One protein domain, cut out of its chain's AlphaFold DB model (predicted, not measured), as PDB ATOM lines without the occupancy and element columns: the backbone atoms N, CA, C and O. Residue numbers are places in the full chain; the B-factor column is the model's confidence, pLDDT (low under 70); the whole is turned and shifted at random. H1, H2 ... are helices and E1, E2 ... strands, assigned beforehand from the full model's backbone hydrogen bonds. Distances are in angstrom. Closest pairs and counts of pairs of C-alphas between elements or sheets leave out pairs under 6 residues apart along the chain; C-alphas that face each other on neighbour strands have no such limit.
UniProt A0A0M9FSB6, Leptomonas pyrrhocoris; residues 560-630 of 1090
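What this domain is: This is residues 560 to 630 of the 1090 residues of a protein of Leptomonas pyrrhocoris (UniProt A0A0M9FSB6). A short two-stranded hairpin, E1 and E2, sits in the middle, with the longest helix, H1, packed along its E2 side and four short helices spread around it that touch neither H1 nor each other. H1 and the first residues make one end of the longest axis, and H5 makes the other. The printed part has 71 residues, with five named helices and two named strands in the order H1, H2, E1, E2, H3, H4, H5; the sheet's order is E1 - E2, antiparallel, and the class is mostly helix. The whole is compact, with a radius of gyration of the C-alphas of 12.0 A, and the C-alphas span 35 by 24 by 19 A.

How they stand to each other: Begin at the hairpin of E1, residues 595 to 597, and E2, residues 604 to 606, whose directions stand at 140 degrees, antiparallel. Look for N 596 and O 605, within hydrogen-bond range at 2.9 A, and N 605 and O 596, at 2.8 A. Next find H1, residues 568 to 580: its closest C-alphas to E2 are those of Asn 577 and Phe 604, 5.9 A apart. Near E1 you meet H2, residues 587 to 592, where the closest C-alphas, those of Leu 590 and Asp 596, are 6.3 A apart. After E2 comes H3, residues 609 to 613, with the C-alphas of Val 605 and Gly 611 the closest, at 6.4 A. H3 and H4, residues 616 to 619, meet only through their link, and H4 is apart from E1 and E2. H5, residues 625 to 630, is apart from each of the other named elements. In H1, H2, H3 and H5 every O i to N i+4 pair is within hydrogen-bond range; H4 is too short for such a pair.

Where its parts are: Find C-alpha 595 at (-69.187, 54.445, 39.438), where E1 begins; E1 is 6.9 A long and E2 7.1 A, from first to last C-alpha. From C-alpha 568 at (-80.887, 52.758, 43.724), H1 runs 16.7 A. H2 measures 8.6 A, H3 6.1 A and H4 5.5 A. H5 measures 8.7 A and ends at C-alpha 630, (-51.665, 49.326, 30.935).

The domain as a whole: The C-alphas farthest apart are those of Ser 565 and Ser 630, at 36.6 A. The printed part has no cut, and no link is long. In the B-factor column the mean pLDDT of the printed part is 74.6; residues 566, 584, 586 to 588, 618 and 620 to 630 are under 70, and the mean of H5 is 56.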
ATOM      1  N   ALA A 560     -74.628  64.841  49.592       79.56
ATOM      2  CA  ALA A 560     -75.157  64.022  50.688       79.56
ATOM      3  C   ALA A 560     -76.370  63.127  50.326       79.56
ATOM      4  O   ALA A 560     -76.969  62.527  51.218       79.56
ATOM      5  N   HIS A 561     -76.777  63.037  49.053       80.75
ATOM      6  CA  HIS A 561     -77.885  62.165  48.651       80.75
ATOM      7  C   HIS A 561     -77.522  60.676  48.724       80.75
ATOM      8  O   HIS A 561     -76.402  60.264  48.407       80.75
ATOM      9  N   ARG A 562     -78.505  59.870  49.142       83.25
ATOM     10  CA  ARG A 562     -78.390  58.423  49.333       83.25
ATOM     11  C   ARG A 562     -79.667  57.723  48.865       83.25
ATOM     12  O   ARG A 562     -80.761  58.190  49.169       83.25
ATOM     13  N   TRP A 563     -79.529  56.592  48.174       84.31
ATOM     14  CA  TRP A 563     -80.641  55.787  47.661       84.31
ATOM     15  C   TRP A 563     -80.646  54.391  48.285       84.31
ATOM     16  O   TRP A 563     -79.652  53.666  48.231       84.31
ATOM     17  N   THR A 564     -81.793  54.005  48.838       75.19
ATOM     18  CA  THR A 564     -82.045  52.703  49.485       75.19
ATOM     19  C   THR A 564     -83.043  51.832  48.712       75.19
ATOM     20  O   THR A 564     -83.283  50.690  49.086       75.19
ATOM     21  N   SER A 565     -83.613  52.343  47.616       75.56
ATOM     22  CA  SER A 565     -84.614  51.653  46.791       75.56
ATOM     23  C   SER A 565     -84.039  50.441  46.032       75.56
ATOM     24  O   SER A 565     -82.822  50.279  45.900       75.56
ATOM     25  N   ALA A 566     -84.900  49.601  45.447       65.12
ATOM     26  CA  ALA A 566     -84.462  48.562  44.509       65.12
ATOM     27  C   ALA A 566     -83.744  49.166  43.279       65.12
ATOM     28  O   ALA A 566     -82.690  48.686  42.869       65.12
ATOM     29  N   ALA A 567     -84.243  50.297  42.767       74.25
ATOM     30  CA  ALA A 567     -83.686  51.027  41.623       74.25
ATOM     31  C   ALA A 567     -82.480  51.938  41.963       74.25
ATOM     32  O   ALA A 567     -82.032  52.711  41.110       74.25
ATOM     33  N   ARG A 568     -81.931  51.858  43.187       81.12
ATOM     34  CA  ARG A 568     -80.887  52.758  43.724       81.12
ATOM     35  C   ARG A 568     -79.691  52.989  42.800       81.12
ATOM     36  O   ARG A 568     -79.159  54.093  42.773       81.12
ATOM     37  N   ARG A 569     -79.282  51.984  42.014       82.12
ATOM     38  CA  ARG A 569     -78.177  52.111  41.047       82.12
ATOM     39  C   ARG A 569     -78.500  53.042  39.881       82.12
ATOM     40  O   ARG A 569     -77.689  53.910  39.585       82.12
ATOM     41  N   ALA A 570     -79.668  52.878  39.260       78.62
ATOM     42  CA  ALA A 570     -80.100  53.726  38.151       78.62
ATOM     43  C   ALA A 570     -80.277  55.179  38.618       78.62
ATOM     44  O   ALA A 570     -79.771  56.101  37.983       78.62
ATOM     45  N   GLN A 571     -80.898  55.361  39.790       82.81
ATOM     46  CA  GLN A 571     -81.097  56.666  40.426       82.81
ATOM     47  C   GLN A 571     -79.761  57.365  40.750       82.81
ATOM     48  O   GLN A 571     -79.613  58.554  40.479       82.81
ATOM     49  N   GLN A 572     -78.764  56.623  41.252       86.62
ATOM     50  CA  GLN A 572     -77.412  57.134  41.505       86.62
ATOM     51  C   GLN A 572     -76.713  57.597  40.213       86.62
ATOM     52  O   GLN A 572     -76.135  58.684  40.193       86.62
ATOM     53  N   THR A 573     -76.757  56.804  39.133       84.69
ATOM     54  CA  THR A 573     -76.141  57.189  37.847       84.69
ATOM     55  C   THR A 573     -76.849  58.355  37.174       84.69
ATOM     56  O   THR A 573     -76.178  59.225  36.622       84.69
ATOM     57  N   ASP A 574     -78.180  58.394  37.207       84.12
ATOM     58  CA  ASP A 574     -78.952  59.451  36.555       84.12
ATOM     59  C   ASP A 574     -78.724  60.799  37.255       84.12
ATOM     60  O   ASP A 574     -78.318  61.772  36.622       84.12
ATOM     61  N   HIS A 575     -78.795  60.821  38.591       85.12
ATOM     62  CA  HIS A 575     -78.423  61.988  39.390       85.12
ATOM     63  C   HIS A 575     -76.966  62.429  39.164       85.12
ATOM     64  O   HIS A 575     -76.707  63.616  38.972       85.12
ATOM     65  N   ALA A 576     -75.999  61.503  39.140       85.38
ATOM     66  CA  ALA A 576     -74.599  61.862  38.896       85.38
ATOM     67  C   ALA A 576     -74.399  62.513  37.513       85.38
ATOM     68  O   ALA A 576     -73.635  63.469  37.389       85.38
ATOM     69  N   ASN A 577     -75.109  62.046  36.481       86.38
ATOM     70  CA  ASN A 577     -75.055  62.638  35.144       86.38
ATOM     71  C   ASN A 577     -75.797  63.980  35.054       86.38
ATOM     72  O   ASN A 577     -75.251  64.936  34.506       86.38
ATOM     73  N   HIS A 578     -77.016  64.063  35.593       84.62
ATOM     74  CA  HIS A 578     -77.883  65.233  35.457       84.62
ATOM     75  C   HIS A 578     -77.503  66.378  36.415       84.62
ATOM     76  O   HIS A 578     -77.686  67.548  36.079       84.62
ATOM     77  N   THR A 579     -76.982  66.072  37.606       81.19
ATOM     78  CA  THR A 579     -76.609  67.075  38.621       81.19
ATOM     79  C   THR A 579     -75.105  67.358  38.638       81.19
ATOM     80  O   THR A 579     -74.719  68.515  38.764       81.19
ATOM     81  N   HIS A 580     -74.252  66.344  38.445       82.25
ATOM     82  CA  HIS A 580     -72.793  66.459  38.623       82.25
ATOM     83  C   HIS A 580     -71.977  66.225  37.333       82.25
ATOM     84  O   HIS A 580     -70.750  66.111  37.376       82.25
ATOM     85  N   GLY A 581     -72.621  66.201  36.158       73.44
ATOM     86  CA  GLY A 581     -72.018  65.808  34.875       73.44
ATOM     87  C   GLY A 581     -70.765  66.582  34.428       73.44
ATOM     88  O   GLY A 581     -69.979  66.055  33.641       73.44
ATOM     89  N   GLN A 582     -70.525  67.799  34.936       70.06
ATOM     90  CA  GLN A 582     -69.302  68.578  34.662       70.06
ATOM     91  C   GLN A 582     -68.284  68.594  35.815       70.06
ATOM     92  O   GLN A 582     -67.136  68.996  35.608       70.06
ATOM     93  N   GLU A 583     -68.650  68.122  37.005       70.44
ATOM     94  CA  GLU A 583     -67.770  68.151  38.173       70.44
ATOM     95  C   GLU A 583     -66.626  67.130  38.058       70.44
ATOM     96  O   GLU A 583     -66.644  66.193  37.248       70.44
ATOM     97  N   ARG A 584     -65.568  67.335  38.848       67.62
ATOM     98  CA  ARG A 584     -64.372  66.482  38.864       67.62
ATOM     99  C   ARG A 584     -64.217  65.850  40.241       67.62
ATOM    100  O   ARG A 584     -63.963  66.550  41.211       67.62
ATOM    101  N   CYS A 585     -64.321  64.527  40.293       71.06
ATOM    102  CA  CYS A 585     -64.113  63.726  41.495       71.06
ATOM    103  C   CYS A 585     -62.927  62.769  41.294       71.06
ATOM    104  O   CYS A 585     -62.616  62.376  40.166       71.06
ATOM    105  N   GLY A 586     -62.228  62.441  42.384       66.75
ATOM    106  CA  GLY A 586     -61.081  61.534  42.368       66.75
ATOM    107  C   GLY A 586     -61.493  60.086  42.096       66.75
ATOM    108  O   GLY A 586     -62.568  59.650  42.509       66.75
ATOM    109  N   ALA A 587     -60.614  59.324  41.438       66.81
ATOM    110  CA  ALA A 587     -60.890  57.939  41.043       66.81
ATOM    111  C   ALA A 587     -61.321  57.052  42.227       66.81
ATOM    112  O   ALA A 587     -62.278  56.297  42.099       66.81
ATOM    113  N   GLU A 588     -60.703  57.210  43.401       69.19
ATOM    114  CA  GLU A 588     -61.041  56.423  44.597       69.19
ATOM    115  C   GLU A 588     -62.412  56.740  45.209       69.19
ATOM    116  O   GLU A 588     -63.013  55.884  45.856       69.19
ATOM    117  N   ALA A 589     -62.940  57.950  45.016       73.75
ATOM    118  CA  ALA A 589     -64.282  58.297  45.480       73.75
ATOM    119  C   ALA A 589     -65.360  57.800  44.499       73.75
ATOM    120  O   ALA A 589     -66.399  57.306  44.933       73.75
ATOM    121  N   LEU A 590     -65.077  57.824  43.191       79.81
ATOM    122  CA  LEU A 590     -65.911  57.169  42.177       79.81
ATOM    123  C   LEU A 590     -65.937  55.642  42.369       79.81
ATOM    124  O   LEU A 590     -67.017  55.059  42.432       79.81
ATOM    125  N   LYS A 591     -64.774  55.017  42.596       74.50
ATOM    126  CA  LYS A 591     -64.631  53.584  42.896       74.50
ATOM    127  C   LYS A 591     -65.396  53.176  44.160       74.50
ATOM    128  O   LYS A 591     -66.131  52.196  44.115       74.50
ATOM    129  N   ARG A 592     -65.326  53.961  45.247       75.25
ATOM    130  CA  ARG A 592     -66.132  53.739  46.469       75.25
ATOM    131  C   ARG A 592     -67.639  53.918  46.263       75.25
ATOM    132  O   ARG A 592     -68.413  53.189  46.868       75.25
ATOM    133  N   ALA A 593     -68.071  54.819  45.380       77.56
ATOM    134  CA  ALA A 593     -69.470  54.893  44.939       77.56
ATOM    135  C   ALA A 593     -69.839  53.815  43.893       77.56
ATOM    136  O   ALA A 593     -70.994  53.720  43.465       77.56
ATOM    137  N   GLY A 594     -68.867  53.008  43.453       82.62
ATOM    138  CA  GLY A 594     -69.005  51.991  42.418       82.62
ATOM    139  C   GLY A 594     -69.392  52.553  41.046       82.62
ATOM    140  O   GLY A 594     -70.147  51.894  40.329       82.62
ATOM    141  N   LEU A 595     -68.955  53.769  40.716       84.31
ATOM    142  CA  LEU A 595     -69.187  54.445  39.438       84.31
ATOM    143  C   LEU A 595     -67.873  54.572  38.655       84.31
ATOM    144  O   LEU A 595     -66.831  54.842  39.242       84.31
ATOM    145  N   ASP A 596     -67.946  54.457  37.333       82.75
ATOM    146  CA  ASP A 596     -66.860  54.812  36.411       82.75
ATOM    147  C   ASP A 596     -67.287  56.022  35.561       82.75
ATOM    148  O   ASP A 596     -68.479  56.241  35.333       82.75
ATOM    149  N   ARG A 597     -66.330  56.816  35.063       83.94
ATOM    150  CA  ARG A 597     -66.601  57.914  34.118       83.94
ATOM    151  C   ARG A 597     -66.059  57.563  32.739       83.94
ATOM    152  O   ARG A 597     -64.853  57.375  32.588       83.94
ATOM    153  N   CYS A 598     -66.940  57.521  31.739       79.75
ATOM    154  CA  CYS A 598     -66.562  57.222  30.364       79.75
ATOM    155  C   CYS A 598     -65.601  58.298  29.845       79.75
ATOM    156  O   CYS A 598     -65.925  59.486  29.887       79.75
ATOM    157  N   LEU A 599     -64.434  57.899  29.335       72.06
ATOM    158  CA  LEU A 599     -63.454  58.843  28.788       72.06
ATOM    159  C   LEU A 599     -63.839  59.385  27.400       72.06
ATOM    160  O   LEU A 599     -63.276  60.395  26.984       72.06
ATOM    161  N   VAL A 600     -64.802  58.752  26.717       74.19
ATOM    162  CA  VAL A 600     -65.293  59.150  25.387       74.19
ATOM    163  C   VAL A 600     -66.390  60.217  25.499       74.19
ATOM    164  O   VAL A 600     -66.223  61.319  24.986       74.19
ATOM    165  N   CYS A 601     -67.493  59.936  26.206       78.69
ATOM    166  CA  CYS A 601     -68.628  60.869  26.327       78.69
ATOM    167  C   CYS A 601     -68.699  61.640  27.658       78.69
ATOM    168  O   CYS A 601     -69.563  62.498  27.829       78.69
ATOM    169  N   GLY A 602     -67.843  61.324  28.634       76.25
ATOM    170  CA  GLY A 602     -67.824  61.980  29.944       76.25
ATOM    171  C   GLY A 602     -68.923  61.557  30.928       76.25
ATOM    172  O   GLY A 602     -68.874  62.027  32.068       76.25
ATOM    173  N   GLN A 603     -69.873  60.694  30.536       83.19
ATOM    174  CA  GLN A 603     -70.972  60.228  31.398       83.19
ATOM    175  C   GLN A 603     -70.488  59.281  32.513       83.19
ATOM    176  O   GLN A 603     -69.566  58.482  32.320       83.19
ATOM    177  N   PHE A 604     -71.142  59.345  33.673       86.38
ATOM    178  CA  PHE A 604     -70.987  58.381  34.764       86.38
ATOM    179  C   PHE A 604     -71.826  57.129  34.494       86.38
ATOM    180  O   PHE A 604     -73.004  57.227  34.152       86.38
ATOM    181  N   VAL A 605     -71.237  55.952  34.679       85.25
ATOM    182  CA  VAL A 605     -71.896  54.649  34.513       85.25
ATOM    183  C   VAL A 605     -71.626  53.760  35.725       85.25
ATOM    184  O   VAL A 605     -70.720  54.021  36.517       85.25
ATOM    185  N   VAL A 606     -72.402  52.688  35.872       83.81
ATOM    186  CA  VAL A 606     -72.159  51.677  36.907       83.81
ATOM    187  C   VAL A 606     -70.862  50.925  36.593       83.81
ATOM    188  O   VAL A 606     -70.718  50.387  35.497       83.81
ATOM    189  N   ALA A 607     -69.951  50.826  37.564       77.62
ATOM    190  CA  ALA A 607     -68.632  50.202  37.405       77.62
ATOM    191  C   ALA A 607     -68.644  48.654  37.303       77.62
ATOM    192  O   ALA A 607     -67.679  48.003  37.697       77.62
ATOM    193  N   SER A 608     -69.721  48.047  36.792       77.81
ATOM    194  CA  SER A 608     -69.888  46.593  36.623       77.81
ATOM    195  C   SER A 608     -69.759  46.163  35.155       77.81
ATOM    196  O   SER A 608     -69.988  46.969  34.254       77.81
ATOM    197  N   ARG A 609     -69.456  44.878  34.890       70.50
ATOM    198  CA  ARG A 609     -69.344  44.318  33.520       70.50
ATOM    199  C   ARG A 609     -70.612  44.604  32.694       70.50
ATOM    200  O   ARG A 609     -70.516  45.202  31.627       70.50
ATOM    201  N   ARG A 610     -71.802  44.322  33.252       71.81
ATOM    202  CA  ARG A 610     -73.110  44.648  32.638       71.81
ATOM    203  C   ARG A 610     -73.338  46.160  32.458       71.81
ATOM    204  O   ARG A 610     -73.837  46.574  31.420       71.81
ATOM    205  N   GLY A 611     -72.942  46.994  33.426       73.25
ATOM    206  CA  GLY A 611     -73.093  48.455  33.348       73.25
ATOM    207  C   GLY A 611     -72.225  49.112  32.271       73.25
ATOM    208  O   GLY A 611     -72.673  50.036  31.594       73.25
ATOM    209  N   ARG A 612     -71.006  48.598  32.064       76.12
ATOM    210  CA  ARG A 612     -70.110  49.016  30.975       76.12
ATOM    211  C   ARG A 612     -70.593  48.489  29.618       76.12
ATOM    212  O   ARG A 612     -70.593  49.248  28.654       76.12
ATOM    213  N   ALA A 613     -71.077  47.244  29.554       72.38
ATOM    214  CA  ALA A 613     -71.653  46.658  28.339       72.38
ATOM    215  C   ALA A 613     -72.905  47.417  27.852       72.38
ATOM    216  O   ALA A 613     -73.014  47.715  26.668       72.38
ATOM    217  N   ALA A 614     -73.792  47.842  28.757       73.56
ATOM    218  CA  ALA A 614     -74.953  48.673  28.413       73.56
ATOM    219  C   ALA A 614     -74.579  50.058  27.833       73.56
ATOM    220  O   ALA A 614     -75.406  50.710  27.197       73.56
ATOM    221  N   HIS A 615     -73.341  50.518  28.036       78.06
ATOM    222  CA  HIS A 615     -72.826  51.770  27.475       78.06
ATOM    223  C   HIS A 615     -72.077  51.578  26.141       78.06
ATOM    224  O   HIS A 615     -71.872  52.546  25.404       78.06
ATOM    225  N   LEU A 616     -71.700  50.337  25.810       70.81
ATOM    226  CA  LEU A 616     -70.920  49.975  24.623       70.81
ATOM    227  C   LEU A 616     -71.548  50.463  23.298       70.81
ATOM    228  O   LEU A 616     -70.817  51.061  22.508       70.81
ATOM    229  N   PRO A 617     -72.875  50.335  23.057       70.31
ATOM    230  CA  PRO A 617     -73.495  50.783  21.802       70.31
ATOM    231  C   PRO A 617     -73.390  52.293  21.555       70.31
ATOM    232  O   PRO A 617     -73.584  52.755  20.436       70.31
ATOM    233  N   LYS A 618     -73.111  53.078  22.604       68.06
ATOM    234  CA  LYS A 618     -73.103  54.544  22.559       68.06
ATOM    235  C   LYS A 618     -71.700  55.137  22.399       68.06
ATOM    236  O   LYS A 618     -71.580  56.295  22.003       68.06
ATOM    237  N   CYS A 619     -70.652  54.393  22.767       71.31
ATOM    238  CA  CYS A 619     -69.275  54.904  22.875       71.31
ATOM    239  C   CYS A 619     -68.170  53.898  22.495       71.31
ATOM    240  O   CYS A 619     -66.995  54.236  22.630       71.31
ATOM    241  N   GLY A 620     -68.509  52.688  22.042       67.94
ATOM    242  CA  GLY A 620     -67.538  51.629  21.763       67.94
ATOM    243  C   GLY A 620     -66.975  50.965  23.033       67.94
ATOM    244  O   GLY A 620     -67.578  51.069  24.109       67.94
ATOM    245  N   PRO A 621     -65.831  50.258  22.932       65.44
ATOM    246  CA  PRO A 621     -65.194  49.580  24.058       65.44
ATOM    247  C   PRO A 621     -64.939  50.519  25.243       65.44
ATOM    248  O   PRO A 621     -64.352  51.590  25.093       65.44
ATOM    249  N   TYR A 622     -65.370  50.116  26.441       58.69
ATOM    250  CA  TYR A 622     -65.310  50.982  27.620       58.69
ATOM    251  C   TYR A 622     -63.874  51.137  28.154       58.69
ATOM    252  O   TYR A 622     -63.422  50.371  29.009       58.69
ATOM    253  N   GLU A 623     -63.148  52.146  27.672       60.75
ATOM    254  CA  GLU A 623     -61.786  52.427  28.130       60.75
ATOM    255  C   GLU A 623     -61.753  53.184  29.466       60.75
ATOM    256  O   GLU A 623     -62.166  54.342  29.576       60.75
ATOM    257  N   THR A 624     -61.181  52.545  30.491       59.75
ATOM    258  CA  THR A 624     -60.819  53.210  31.749       59.75
ATOM    259  C   THR A 624     -59.404  53.781  31.676       59.75
ATOM    260  O   THR A 624     -58.555  53.330  30.905       59.75
ATOM    261  N   ARG A 625     -59.097  54.745  32.554       56.06
ATOM    262  CA  ARG A 625     -57.744  55.318  32.661       56.06
ATOM    263  C   ARG A 625     -56.685  54.267  33.024       56.06
ATOM    264  O   ARG A 625     -55.548  54.395  32.587       56.06
ATOM    265  N   ALA A 626     -57.061  53.234  33.780       55.41
ATOM    266  CA  ALA A 626     -56.183  52.115  34.112       55.41
ATOM    267  C   ALA A 626     -55.870  51.255  32.876       55.41
ATOM    268  O   ALA A 626     -54.700  51.027  32.591       55.41
ATOM    269  N   VAL A 627     -56.892  50.872  32.097       58.31
ATOM    270  CA  VAL A 627     -56.725  50.091  30.853       58.31
ATOM    271  C   VAL A 627     -55.910  50.860  29.810       58.31
ATOM    272  O   VAL A 627     -55.053  50.285  29.143       58.31
ATOM    273  N   ARG A 628     -56.106  52.180  29.697       58.59
ATOM    274  CA  ARG A 628     -55.294  53.016  28.800       58.59
ATOM    275  C   ARG A 628     -53.827  53.086  29.238       58.59
ATOM    276  O   ARG A 628     -52.937  53.074  28.394       58.59
ATOM    277  N   ASN A 629     -53.571  53.153  30.545       54.41
ATOM    278  CA  ASN A 629     -52.212  53.154  31.084       54.41
ATOM    279  C   ASN A 629     -51.528  51.786  30.914       54.41
ATOM    280  O   ASN A 629     -50.359  51.757  30.547       54.41
ATOM    281  N   SER A 630     -52.236  50.668  31.119       54.06
ATOM    282  CA  SER A 630     -51.665  49.326  30.935       54.06
ATOM    283  C   SER A 630     -51.433  48.972  29.465       54.06
ATOM    284  O   SER A 630     -50.415  48.361  29.158       54.06
TER     285      SER A 630